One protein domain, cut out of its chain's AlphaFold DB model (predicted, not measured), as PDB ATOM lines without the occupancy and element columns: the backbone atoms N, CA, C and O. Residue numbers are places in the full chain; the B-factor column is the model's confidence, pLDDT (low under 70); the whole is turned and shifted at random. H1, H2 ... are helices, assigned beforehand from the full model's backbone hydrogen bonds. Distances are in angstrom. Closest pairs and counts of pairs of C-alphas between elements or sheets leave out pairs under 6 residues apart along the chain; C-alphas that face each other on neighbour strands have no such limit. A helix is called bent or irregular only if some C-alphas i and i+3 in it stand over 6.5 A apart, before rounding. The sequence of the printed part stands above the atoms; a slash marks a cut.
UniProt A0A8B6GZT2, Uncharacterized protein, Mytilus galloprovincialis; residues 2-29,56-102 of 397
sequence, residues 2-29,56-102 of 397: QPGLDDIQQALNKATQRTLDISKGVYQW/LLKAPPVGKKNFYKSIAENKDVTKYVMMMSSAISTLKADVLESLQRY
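AT A GLANCE: This is residues 2 to 29 and 56 to 102 of the 397 residues of an uncharacterized protein of Mytilus galloprovincialis (UniProt A0A8B6GZT2). What shape do these atoms make? They make a slim rod two helices thick: the long helix H1 runs along one side, and H2, H3 and H4 follow one another in a broken line beside it, with H3 and H4 running back against H1. At one end of the rod residues 96 to 102 of H4 stick out, and at the other end lie the loops of residues 23 to 29 and 56 to 67. What is it built of, and how large is it? The printed part has 75 residues with four named helices, H1, H2, H3 and H4 in that order, and no named strand; its class is all helix. It is only just extended, close to loose, with a radius of gyration of the C-alphas of 17.2 A and spans of 58 by 25 by 13 A.

IN THESE COORDINATES: Where does the first helix run? H1 is residues 5 to 22, from C-alpha 5 at (122.402, 127.042, 152.488) to C-alpha 22 at (101.731, 127.951, 168.491), 26.2 A. What follows the cut? H2 is residues 68 to 72, 5.8 A long, and H3 is residues 75 to 85, 15.3 A long. Which helix is last? H4 is residues 87 to 102, 24.4 A long, and ends with C-alpha 102 at (133.081, 117.059, 142.010). It has a kink of 35 degrees near residue 94 and is irregular, but only just: C-alphas 90 and 93 are 6.9 A apart.

HOW THE PARTS SIT: Which helix is the hub? H1 touches H2, H3 and H4. With residues 5 to 9 alone it touches residues 87 to 92 of H4, at a shallow tilt of 28 degrees, opposite ways; the closest C-alphas are those of Gln 9 and Ile 88, 5.7 A apart. With residues 9 to 16 alone it touches H3, at a shallow tilt of 29 degrees, opposite ways; the closest C-alphas are those of Asn 13 and Ser 85, 6.0 A apart. Where does H2 sit? H1 touches H2 with residues 20 to 21 alone; the closest C-alphas are those of Leu 20 and Ala 72, 7.2 A apart. H2 is close to H3 but not clearly touching, with C-alphas 72 and 78 6.6 A apart, the closest of the two, and H2 and H4 are apart. How do H3 and H4 meet? They meet only through their link. What do the backbones show? Every O i to N i+4 pair is within hydrogen-bond range in H1, H2 and H3, and 7 of 12 are in H4.

THE WHOLE: How far does it reach? The two C-alphas farthest apart, those of Gly 63 and Tyr 102, are 58.8 A apart. Where is it cut, and how are the helices linked? Residues 30 to 55 are not printed, and C-alphas 29 and 56 are 15.7 A apart across the cut, which lies in the link from H1 to H2. The links H2 to H3 and H3 to H4 are tight. How sure is the model? The mean pLDDT of the printed part is 82.2, and residues 56 to 64 are under 70.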
ATOM      1  N   GLN A   2     120.920 124.890 144.750       82.69
ATOM      2  CA  GLN A   2     119.642 125.594 144.808       82.69
ATOM      3  C   GLN A   2     118.657 124.730 145.607       82.69
ATOM      4  O   GLN A   2     118.464 123.578 145.217       82.69
ATOM      5  N   PRO A   3     118.032 125.249 146.678       88.00
ATOM      6  CA  PRO A   3     118.242 126.575 147.281       88.00
ATOM      7  C   PRO A   3     119.633 126.730 147.933       88.00
ATOM      8  O   PRO A   3     120.371 125.753 148.081       88.00
ATOM      9  N   GLY A   4     120.030 127.961 148.270       88.31
ATOM     10  CA  GLY A   4     121.282 128.210 148.988       88.31
ATOM     11  C   GLY A   4     121.215 127.717 150.439       88.31
ATOM     12  O   GLY A   4     120.133 127.613 151.013       88.31
ATOM     13  N   LEU A   5     122.366 127.445 151.069       87.56
ATOM     14  CA  LEU A   5     122.402 127.042 152.488       87.56
ATOM     15  C   LEU A   5     121.784 128.114 153.404       87.56
ATOM     16  O   LEU A   5     121.089 127.776 154.361       87.56
ATOM     17  N   ASP A   6     121.970 129.393 153.071       88.44
ATOM     18  CA  ASP A   6     121.383 130.515 153.812       88.44
ATOM     19  C   ASP A   6     119.849 130.536 153.709       88.44
ATOM     20  O   ASP A   6     119.162 130.826 154.691       88.44
ATOM     21  N   ASP A   7     119.293 130.154 152.554       90.50
ATOM     22  CA  ASP A   7     117.844 130.047 152.357       90.50
ATOM     23  C   ASP A   7     117.257 128.908 153.203       90.50
ATOM     24  O   ASP A   7     116.203 129.069 153.828       90.50
ATOM     25  N   ILE A   8     117.958 127.768 153.274       90.25
ATOM     26  CA  ILE A   8     117.578 126.621 154.115       90.25
ATOM     27  C   ILE A   8     117.614 127.022 155.595       90.25
ATOM     28  O   ILE A   8     116.658 126.761 156.331       90.25
ATOM     29  N   GLN A   9     118.665 127.722 156.032       89.81
ATOM     30  CA  GLN A   9     118.763 128.239 157.399       89.81
ATOM     31  C   GLN A   9     117.635 129.236 157.703       89.81
ATOM     32  O   GLN A   9     117.038 129.194 158.781       89.81
ATOM     33  N   GLN A  10     117.281 130.107 156.754       91.38
ATOM     34  CA  GLN A  10     116.173 131.044 156.924       91.38
ATOM     35  C   GLN A  10     114.823 130.317 157.037       91.38
ATOM     36  O   GLN A  10     113.977 130.711 157.848       91.38
ATOM     37  N   ALA A  11     114.607 129.259 156.254       91.62
ATOM     38  CA  ALA A  11     113.412 128.425 156.342       91.62
ATOM     39  C   ALA A  11     113.317 127.712 157.701       91.62
ATOM     40  O   ALA A  11     112.255 127.731 158.328       91.62
ATOM     41  N   LEU A  12     114.432 127.173 158.201       91.25
ATOM     42  CA  LEU A  12     114.514 126.551 159.524       91.25
ATOM     43  C   LEU A  12     114.223 127.553 160.652       91.25
ATOM     44  O   LEU A  12     113.470 127.252 161.582       91.25
ATOM     45  N   ASN A  13     114.740 128.779 160.540       91.44
ATOM     46  CA  ASN A  13     114.466 129.855 161.494       91.44
ATOM     47  C   ASN A  13     112.979 130.236 161.490       91.44
ATOM     48  O   ASN A  13     112.368 130.379 162.550       91.44
ATOM     49  N   LYS A  14     112.364 130.334 160.303       92.38
ATOM     50  CA  LYS A  14     110.917 130.563 160.166       92.38
ATOM     51  C   LYS A  14     110.115 129.424 160.797       92.38
ATOM     52  O   LYS A  14     109.188 129.707 161.548       92.38
ATOM     53  N   ALA A  15     110.471 128.165 160.543       92.06
ATOM     54  CA  ALA A  15     109.796 127.006 161.131       92.06
ATOM     55  C   ALA A  15     109.893 127.008 162.664       92.06
ATOM     56  O   ALA A  15     108.882 126.857 163.347       92.06
ATOM     57  N   THR A  16     111.078 127.291 163.206       90.50
ATOM     58  CA  THR A  16     111.309 127.419 164.654       90.50
ATOM     59  C   THR A  16     110.423 128.507 165.263       90.50
ATOM     60  O   THR A  16     109.756 128.274 166.271       90.50
ATOM     61  N   GLN A  17     110.336 129.673 164.613       89.00
ATOM     62  CA  GLN A  17     109.466 130.760 165.059       89.00
ATOM     63  C   GLN A  17     107.981 130.376 165.004       89.00
ATOM     64  O   GLN A  17     107.241 130.693 165.932       89.00
ATOM     65  N   ARG A  18     107.538 129.660 163.961       89.38
ATOM     66  CA  ARG A  18     106.154 129.164 163.870       89.38
ATOM     67  C   ARG A  18     105.825 128.186 164.990       89.38
ATOM     68  O   ARG A  18     104.752 128.299 165.574       89.38
ATOM     69  N   THR A  19     106.743 127.289 165.342       88.62
ATOM     70  CA  THR A  19     106.567 126.372 166.477       88.62
ATOM     71  C   THR A  19     106.413 127.133 167.793       88.62
ATOM     72  O   THR A  19     105.538 126.805 168.593       88.62
ATOM     73  N   LEU A  20     107.192 128.200 168.005       86.75
ATOM     74  CA  LEU A  20     107.016 129.077 169.167       86.75
ATOM     75  C   LEU A  20     105.682 129.826 169.124       86.75
ATOM     76  O   LEU A  20     105.016 129.951 170.151       86.75
ATOM     77  N   ASP A  21     105.258 130.290 167.949       85.69
ATOM     78  CA  ASP A  21     104.003 131.020 167.772       85.69
ATOM     79  C   ASP A  21     102.768 130.178 168.132       85.69
ATOM     80  O   ASP A  21     101.778 130.753 168.580       85.69
ATOM     81  N   ILE A  22     102.824 128.840 168.039       86.88
ATOM     82  CA  ILE A  22     101.731 127.951 168.491       86.88
ATOM     83  C   ILE A  22     101.377 128.229 169.959       86.88
ATOM     84  O   ILE A  22     100.202 128.272 170.323       86.88
ATOM     85  N   SER A  23     102.371 128.518 170.805       83.12
ATOM     86  CA  SER A  23     102.135 128.828 172.222       83.12
ATOM     87  C   SER A  23     101.391 130.149 172.466       83.12
ATOM     88  O   SER A  23     100.891 130.374 173.570       83.12
ATOM     89  N   LYS A  24     101.249 131.012 171.446       81.31
ATOM     90  CA  LYS A  24     100.388 132.205 171.513       81.31
ATOM     91  C   LYS A  24      98.904 131.848 171.513       81.31
ATOM     92  O   LYS A  24      98.128 132.603 172.099       81.31
ATOM     93  N   GLY A  25      98.540 130.726 170.882       78.75
ATOM     94  CA  GLY A  25      97.175 130.194 170.821       78.75
ATOM     95  C   GLY A  25      96.807 129.282 171.997       78.75
ATOM     96  O   GLY A  25      95.649 128.900 172.130       78.75
ATOM     97  N   VAL A  26      97.764 128.945 172.873       82.38
ATOM     98  CA  VAL A  26      97.510 128.134 174.074       82.38
ATOM     99  C   VAL A  26      97.246 129.050 175.273       82.38
ATOM    100  O   VAL A  26      98.148 129.733 175.771       82.38
ATOM    101  N   TYR A  27      95.999 129.051 175.745       79.56
ATOM    102  CA  TYR A  27      95.551 129.842 176.894       79.56
ATOM    103  C   TYR A  27      95.853 129.146 178.222       79.56
ATOM    104  O   TYR A  27      95.812 127.917 178.314       79.56
ATOM    105  N   GLN A  28      96.139 129.926 179.270       79.25
ATOM    106  CA  GLN A  28      96.321 129.350 180.603       79.25
ATOM    107  C   GLN A  28      94.975 128.900 181.176       79.25
ATOM    108  O   GLN A  28      93.967 129.601 181.073       79.25
ATOM    109  N   TRP A  29      94.980 127.730 181.809       78.88
ATOM    110  CA  TRP A  29      93.812 127.192 182.497       78.88
ATOM    111  C   TRP A  29      93.322 128.140 183.600       78.88
ATOM    112  O   TRP A  29      94.122 128.732 184.321       78.88
ATOM    113  N   LEU A  56      92.129 128.920 165.963       46.47
ATOM    114  CA  LEU A  56      93.276 128.800 166.881       46.47
ATOM    115  C   LEU A  56      94.464 129.714 166.519       46.47
ATOM    116  O   LEU A  56      95.310 129.993 167.366       46.47
ATOM    117  N   LEU A  57      94.529 130.183 165.268       48.88
ATOM    118  CA  LEU A  57      95.585 131.065 164.757       48.88
ATOM    119  C   LEU A  57      95.225 132.559 164.833       48.88
ATOM    120  O   LEU A  57      96.073 133.407 164.542       48.88
ATOM    121  N   LYS A  58      93.986 132.911 165.207       50.28
ATOM    122  CA  LYS A  58      93.592 134.312 165.402       50.28
ATOM    123  C   LYS A  58      94.151 134.828 166.727       50.28
ATOM    124  O   LYS A  58      94.112 134.143 167.746       50.28
ATOM    125  N   ALA A  59      94.688 136.050 166.688       48.38
ATOM    126  CA  ALA A  59      95.201 136.745 167.864       48.38
ATOM    127  C   ALA A  59      94.174 136.707 169.016       48.38
ATOM    128  O   ALA A  59      92.971 136.759 168.741       48.38
ATOM    129  N   PRO A  60      94.625 136.618 170.284       47.44
ATOM    130  CA  PRO A  60      93.725 136.464 171.417       47.44
ATOM    131  C   PRO A  60      92.654 137.560 171.438       47.44
ATOM    132  O   PRO A  60      92.985 138.717 171.157       47.44
ATOM    133  N   PRO A  61      91.408 137.253 171.843       55.09
ATOM    134  CA  PRO A  61      90.519 138.295 172.332       55.09
ATOM    135  C   PRO A  61      91.251 139.064 173.441       55.09
ATOM    136  O   PRO A  61      91.908 138.469 174.302       55.09
ATOM    137  N   VAL A  62      91.210 140.393 173.348       53.06
ATOM    138  CA  VAL A  62      91.923 141.330 174.225       53.06
ATOM    139  C   VAL A  62      91.647 140.965 175.691       53.06
ATOM    140  O   VAL A  62      90.532 141.155 176.159       53.06
ATOM    141  N   GLY A  63      92.645 140.418 176.402       60.16
ATOM    142  CA  GLY A  63      92.561 140.132 177.844       60.16
ATOM    143  C   GLY A  63      93.063 138.759 178.321       60.16
ATOM    144  O   GLY A  63      93.454 138.648 179.482       60.16
ATOM    145  N   LYS A  64      93.127 137.721 177.470       63.66
ATOM    146  CA  LYS A  64      93.544 136.362 177.897       63.66
ATOM    147  C   LYS A  64      95.074 136.191 177.899       63.66
ATOM    148  O   LYS A  64      95.732 136.481 176.900       63.66
ATOM    149  N   LYS A  65      95.666 135.715 179.010       71.94
ATOM    150  CA  LYS A  65      97.127 135.480 179.109       71.94
ATOM    151  C   LYS A  65      97.477 134.141 178.447       71.94
ATOM    152  O   LYS A  65      96.866 133.119 178.751       71.94
ATOM    153  N   ASN A  66      98.479 134.123 177.577       80.69
ATOM    154  CA  ASN A  66      98.974 132.903 176.933       80.69
ATOM    155  C   ASN A  66     100.290 132.419 177.566       80.69
ATOM    156  O   ASN A  66     100.916 133.125 178.360       80.69
ATOM    157  N   PHE A  67     100.714 131.198 177.225       81.62
ATOM    158  CA  PHE A  67     101.988 130.640 177.700       81.62
ATOM    159  C   PHE A  67     103.217 131.149 176.930       81.62
ATOM    160  O   PHE A  67     104.343 130.906 177.365       81.62
ATOM    161  N   TYR A  68     103.023 131.885 175.829       83.00
ATOM    162  CA  TYR A  68     104.104 132.346 174.952       83.00
ATOM    163  C   TYR A  68     105.223 133.074 175.695       83.00
ATOM    164  O   TYR A  68     106.388 132.750 175.497       83.00
ATOM    165  N   LYS A  69     104.893 134.021 176.584       82.62
ATOM    166  CA  LYS A  69     105.913 134.792 177.310       82.62
ATOM    167  C   LYS A  69     106.788 133.896 178.196       82.62
ATOM    168  O   LYS A  69     108.007 133.984 178.126       82.62
ATOM    169  N   SER A  70     106.184 132.975 178.950       83.00
ATOM    170  CA  SER A  70     106.926 132.034 179.804       83.00
ATOM    171  C   SER A  70     107.756 131.021 179.013       83.00
ATOM    172  O   SER A  70     108.819 130.621 179.477       83.00
ATOM    173  N   ILE A  71     107.283 130.597 177.839       84.62
ATOM    174  CA  ILE A  71     108.001 129.643 176.982       84.62
ATOM    175  C   ILE A  71     109.149 130.340 176.245       84.62
ATOM    176  O   ILE A  71     110.258 129.816 176.225       84.62
ATOM    177  N   ALA A  72     108.920 131.530 175.688       83.44
ATOM    178  CA  ALA A  72     109.936 132.291 174.966       83.44
ATOM    179  C   ALA A  72     111.060 132.804 175.885       83.44
ATOM    180  O   ALA A  72     112.213 132.832 175.471       83.44
ATOM    181  N   GLU A  73     110.751 133.171 177.135       85.62
ATOM    182  CA  GLU A  73     111.745 133.619 178.128       85.62
ATOM    183  C   GLU A  73     112.481 132.451 178.816       85.62
ATOM    184  O   GLU A  73     113.452 132.672 179.546       85.62
ATOM    185  N   ASN A  74     112.052 131.201 178.597       91.81
ATOM    186  CA  ASN A  74     112.737 130.040 179.151       91.81
ATOM    187  C   ASN A  74     114.156 129.931 178.555       91.81
ATOM    188  O   ASN A  74     114.351 129.952 177.333       91.81
ATOM    189  N   LYS A  75     115.157 129.797 179.434       90.25
ATOM    190  CA  LYS A  75     116.577 129.725 179.059       90.25
ATOM    191  C   LYS A  75     116.882 128.538 178.145       90.25
ATOM    192  O   LYS A  75     117.673 128.692 177.219       90.25
ATOM    193  N   ASP A  76     116.241 127.394 178.367       90.06
ATOM    194  CA  ASP A  76     116.443 126.199 177.548       90.06
ATOM    195  C   ASP A  76     115.866 126.403 176.147       90.06
ATOM    196  O   ASP A  76     116.533 126.118 175.157       90.06
ATOM    197  N   VAL A  77     114.670 126.992 176.046       88.88
ATOM    198  CA  VAL A  77     114.035 127.306 174.756       88.88
ATOM    199  C   VAL A  77     114.879 128.308 173.971       88.88
ATOM    200  O   VAL A  77     115.189 128.063 172.808       88.88
ATOM    201  N   THR A  78     115.331 129.388 174.611       88.19
ATOM    202  CA  THR A  78     116.222 130.375 173.976       88.19
ATOM    203  C   THR A  78     117.519 129.726 173.487       88.19
ATOM    204  O   THR A  78     117.962 129.989 172.368       88.19
ATOM    205  N   LYS A  79     118.104 128.825 174.287       91.19
ATOM    206  CA  LYS A  79     119.304 128.068 173.915       91.19
ATOM    207  C   LYS A  79     119.064 127.193 172.683       91.19
ATOM    208  O   LYS A  79     119.868 127.242 171.756       91.19
ATOM    209  N   TYR A  80     117.963 126.440 172.630       90.12
ATOM    210  CA  TYR A  80     117.636 125.610 171.464       90.12
ATOM    211  C   TYR A  80     117.369 126.446 170.208       90.12
ATOM    212  O   TYR A  80     117.813 126.065 169.130       90.12
ATOM    213  N   VAL A  81     116.717 127.606 170.332       89.06
ATOM    214  CA  VAL A  81     116.486 128.527 169.203       89.06
ATOM    215  C   VAL A  81     117.803 129.078 168.654       89.06
ATOM    216  O   VAL A  81     117.990 129.123 167.436       89.06
ATOM    217  N   MET A  82     118.738 129.453 169.533       87.19
ATOM    218  CA  MET A  82     120.082 129.882 169.128       87.19
ATOM    219  C   MET A  82     120.845 128.752 168.427       87.19
ATOM    220  O   MET A  82     121.410 128.981 167.361       87.19
ATOM    221  N   MET A  83     120.809 127.530 168.972       88.69
ATOM    222  CA  MET A  83     121.440 126.359 168.351       88.69
ATOM    223  C   MET A  83     120.843 126.048 166.973       88.69
ATOM    224  O   MET A  83     121.582 125.798 166.024       88.69
ATOM    225  N   MET A  84     119.515 126.117 166.838       87.06
ATOM    226  CA  MET A  84     118.825 125.883 165.569       87.06
ATOM    227  C   MET A  84     119.173 126.955 164.521       87.06
ATOM    228  O   MET A  84     119.290 126.647 163.336       87.06
ATOM    229  N   SER A  85     119.422 128.193 164.963       87.12
ATOM    230  CA  SER A  85     119.802 129.319 164.095       87.12
ATOM    231  C   SER A  85     121.198 129.194 163.482       87.12
ATOM    232  O   SER A  85     121.490 129.873 162.499       87.12
ATOM    233  N   SER A  86     122.055 128.336 164.044       87.12
ATOM    234  CA  SER A  86     123.399 128.044 163.533       87.12
ATOM    235  C   SER A  86     123.559 126.616 163.004       87.12
ATOM    236  O   SER A  86     124.660 126.247 162.599       87.12
ATOM    237  N   ALA A  87     122.502 125.799 163.036       85.94
ATOM    238  CA  ALA A  87     122.586 124.369 162.755       85.94
ATOM    239  C   ALA A  87     123.016 124.072 161.310       85.94
ATOM    240  O   ALA A  87     123.835 123.190 161.079       85.94
ATOM    241  N   ILE A  88     122.531 124.830 160.323       85.75
ATOM    242  CA  ILE A  88     122.939 124.646 158.922       85.75
ATOM    243  C   ILE A  88     124.344 125.214 158.689       85.75
ATOM    244  O   ILE A  88     125.123 124.640 157.931       85.75
ATOM    245  N   SER A  89     124.716 126.289 159.391       84.38
ATOM    246  CA  SER A  89     126.064 126.864 159.312       84.38
ATOM    247  C   SER A  89     127.150 125.879 159.746       84.38
ATOM    248  O   SER A  89     128.218 125.860 159.138       84.38
ATOM    249  N   THR A  90     126.884 125.035 160.751       85.62
ATOM    250  CA  THR A  90     127.826 123.985 161.169       85.62
ATOM    251  C   THR A  90     128.013 122.897 160.116       85.62
ATOM    252  O   THR A  90     129.114 122.379 159.987       85.62
ATOM    253  N   LEU A  91     126.988 122.614 159.306       85.62
ATOM    254  CA  LEU A  91     127.059 121.629 158.220       85.62
ATOM    255  C   LEU A  91     127.705 122.156 156.935       85.62
ATOM    256  O   LEU A  91     127.935 121.397 155.997       85.62
ATOM    257  N   LYS A  92     128.005 123.455 156.860       86.19
ATOM    258  CA  LYS A  92     128.584 124.058 155.656       86.19
ATOM    259  C   LYS A  92     129.910 123.404 155.259       86.19
ATOM    260  O   LYS A  92     130.159 123.264 154.067       86.19
ATOM    261  N   ALA A  93     130.742 123.025 156.231       87.31
ATOM    262  CA  ALA A  93     132.016 122.360 155.966       87.31
ATOM    263  C   ALA A  93     131.800 120.983 155.316       87.31
ATOM    264  O   ALA A  93     132.331 120.745 154.236       87.31
ATOM    265  N   ASP A  94     130.934 120.154 155.901       86.44
ATOM    266  CA  ASP A  94     130.628 118.801 155.413       86.44
ATOM    267  C   ASP A  94     130.009 118.825 154.003       86.44
ATOM    268  O   ASP A  94     130.338 118.014 153.131       86.44
ATOM    269  N   VAL A  95     129.132 119.800 153.741       85.81
ATOM    270  CA  VAL A  95     128.530 119.984 152.414       85.81
ATOM    271  C   VAL A  95     129.572 120.452 151.392       85.81
ATOM    272  O   VAL A  95     129.549 119.999 150.250       85.81
ATOM    273  N   LEU A  96     130.498 121.338 151.772       85.94
ATOM    274  CA  LEU A  96     131.581 121.768 150.883       85.94
ATOM    275  C   LEU A  96     132.571 120.636 150.589       85.94
ATOM    276  O   LEU A  96     132.994 120.515 149.445       85.94
ATOM    277  N   GLU A  97     132.890 119.789 151.566       87.69
ATOM    278  CA  GLU A  97     133.723 118.596 151.365       87.69
ATOM    279  C   GLU A  97     133.062 117.618 150.381       87.69
ATOM    280  O   GLU A  97     133.705 117.126 149.451       87.69
ATOM    281  N   SER A  98     131.751 117.409 150.522       83.94
ATOM    282  CA  SER A  98     130.967 116.584 149.592       83.94
ATOM    283  C   SER A  98     130.971 117.177 148.176       83.94
ATOM    284  O   SER A  98     131.121 116.454 147.193       83.94
ATOM    285  N   LEU A  99     130.881 118.509 148.055       84.00
ATOM    286  CA  LEU A  99     130.960 119.209 146.770       84.00
ATOM    287  C   LEU A  99     132.363 119.184 146.150       84.00
ATOM    288  O   LEU A  99     132.482 119.157 144.925       84.00
ATOM    289  N   GLN A 100     133.415 119.180 146.968       85.50
ATOM    290  CA  GLN A 100     134.801 119.184 146.506       85.50
ATOM    291  C   GLN A 100     135.151 117.913 145.724       85.50
ATOM    292  O   GLN A 100     135.941 117.974 144.795       85.50
ATOM    293  N   ARG A 101     134.493 116.779 145.986       82.62
ATOM    294  CA  ARG A 101     134.663 115.562 145.168       82.62
ATOM    295  C   ARG A 101     134.323 115.781 143.690       82.62
ATOM    296  O   ARG A 101     134.872 115.115 142.823       82.62
ATOM    297  N   TYR A 102     133.439 116.732 143.389       83.44
ATOM    298  CA  TYR A 102     133.081 117.059 142.010       83.44
ATOM    299  C   TYR A 102     134.039 118.067 141.363       83.44
ATOM    300  O   TYR A 102     133.947 118.275 140.154       83.44
TER     301      TYR A 102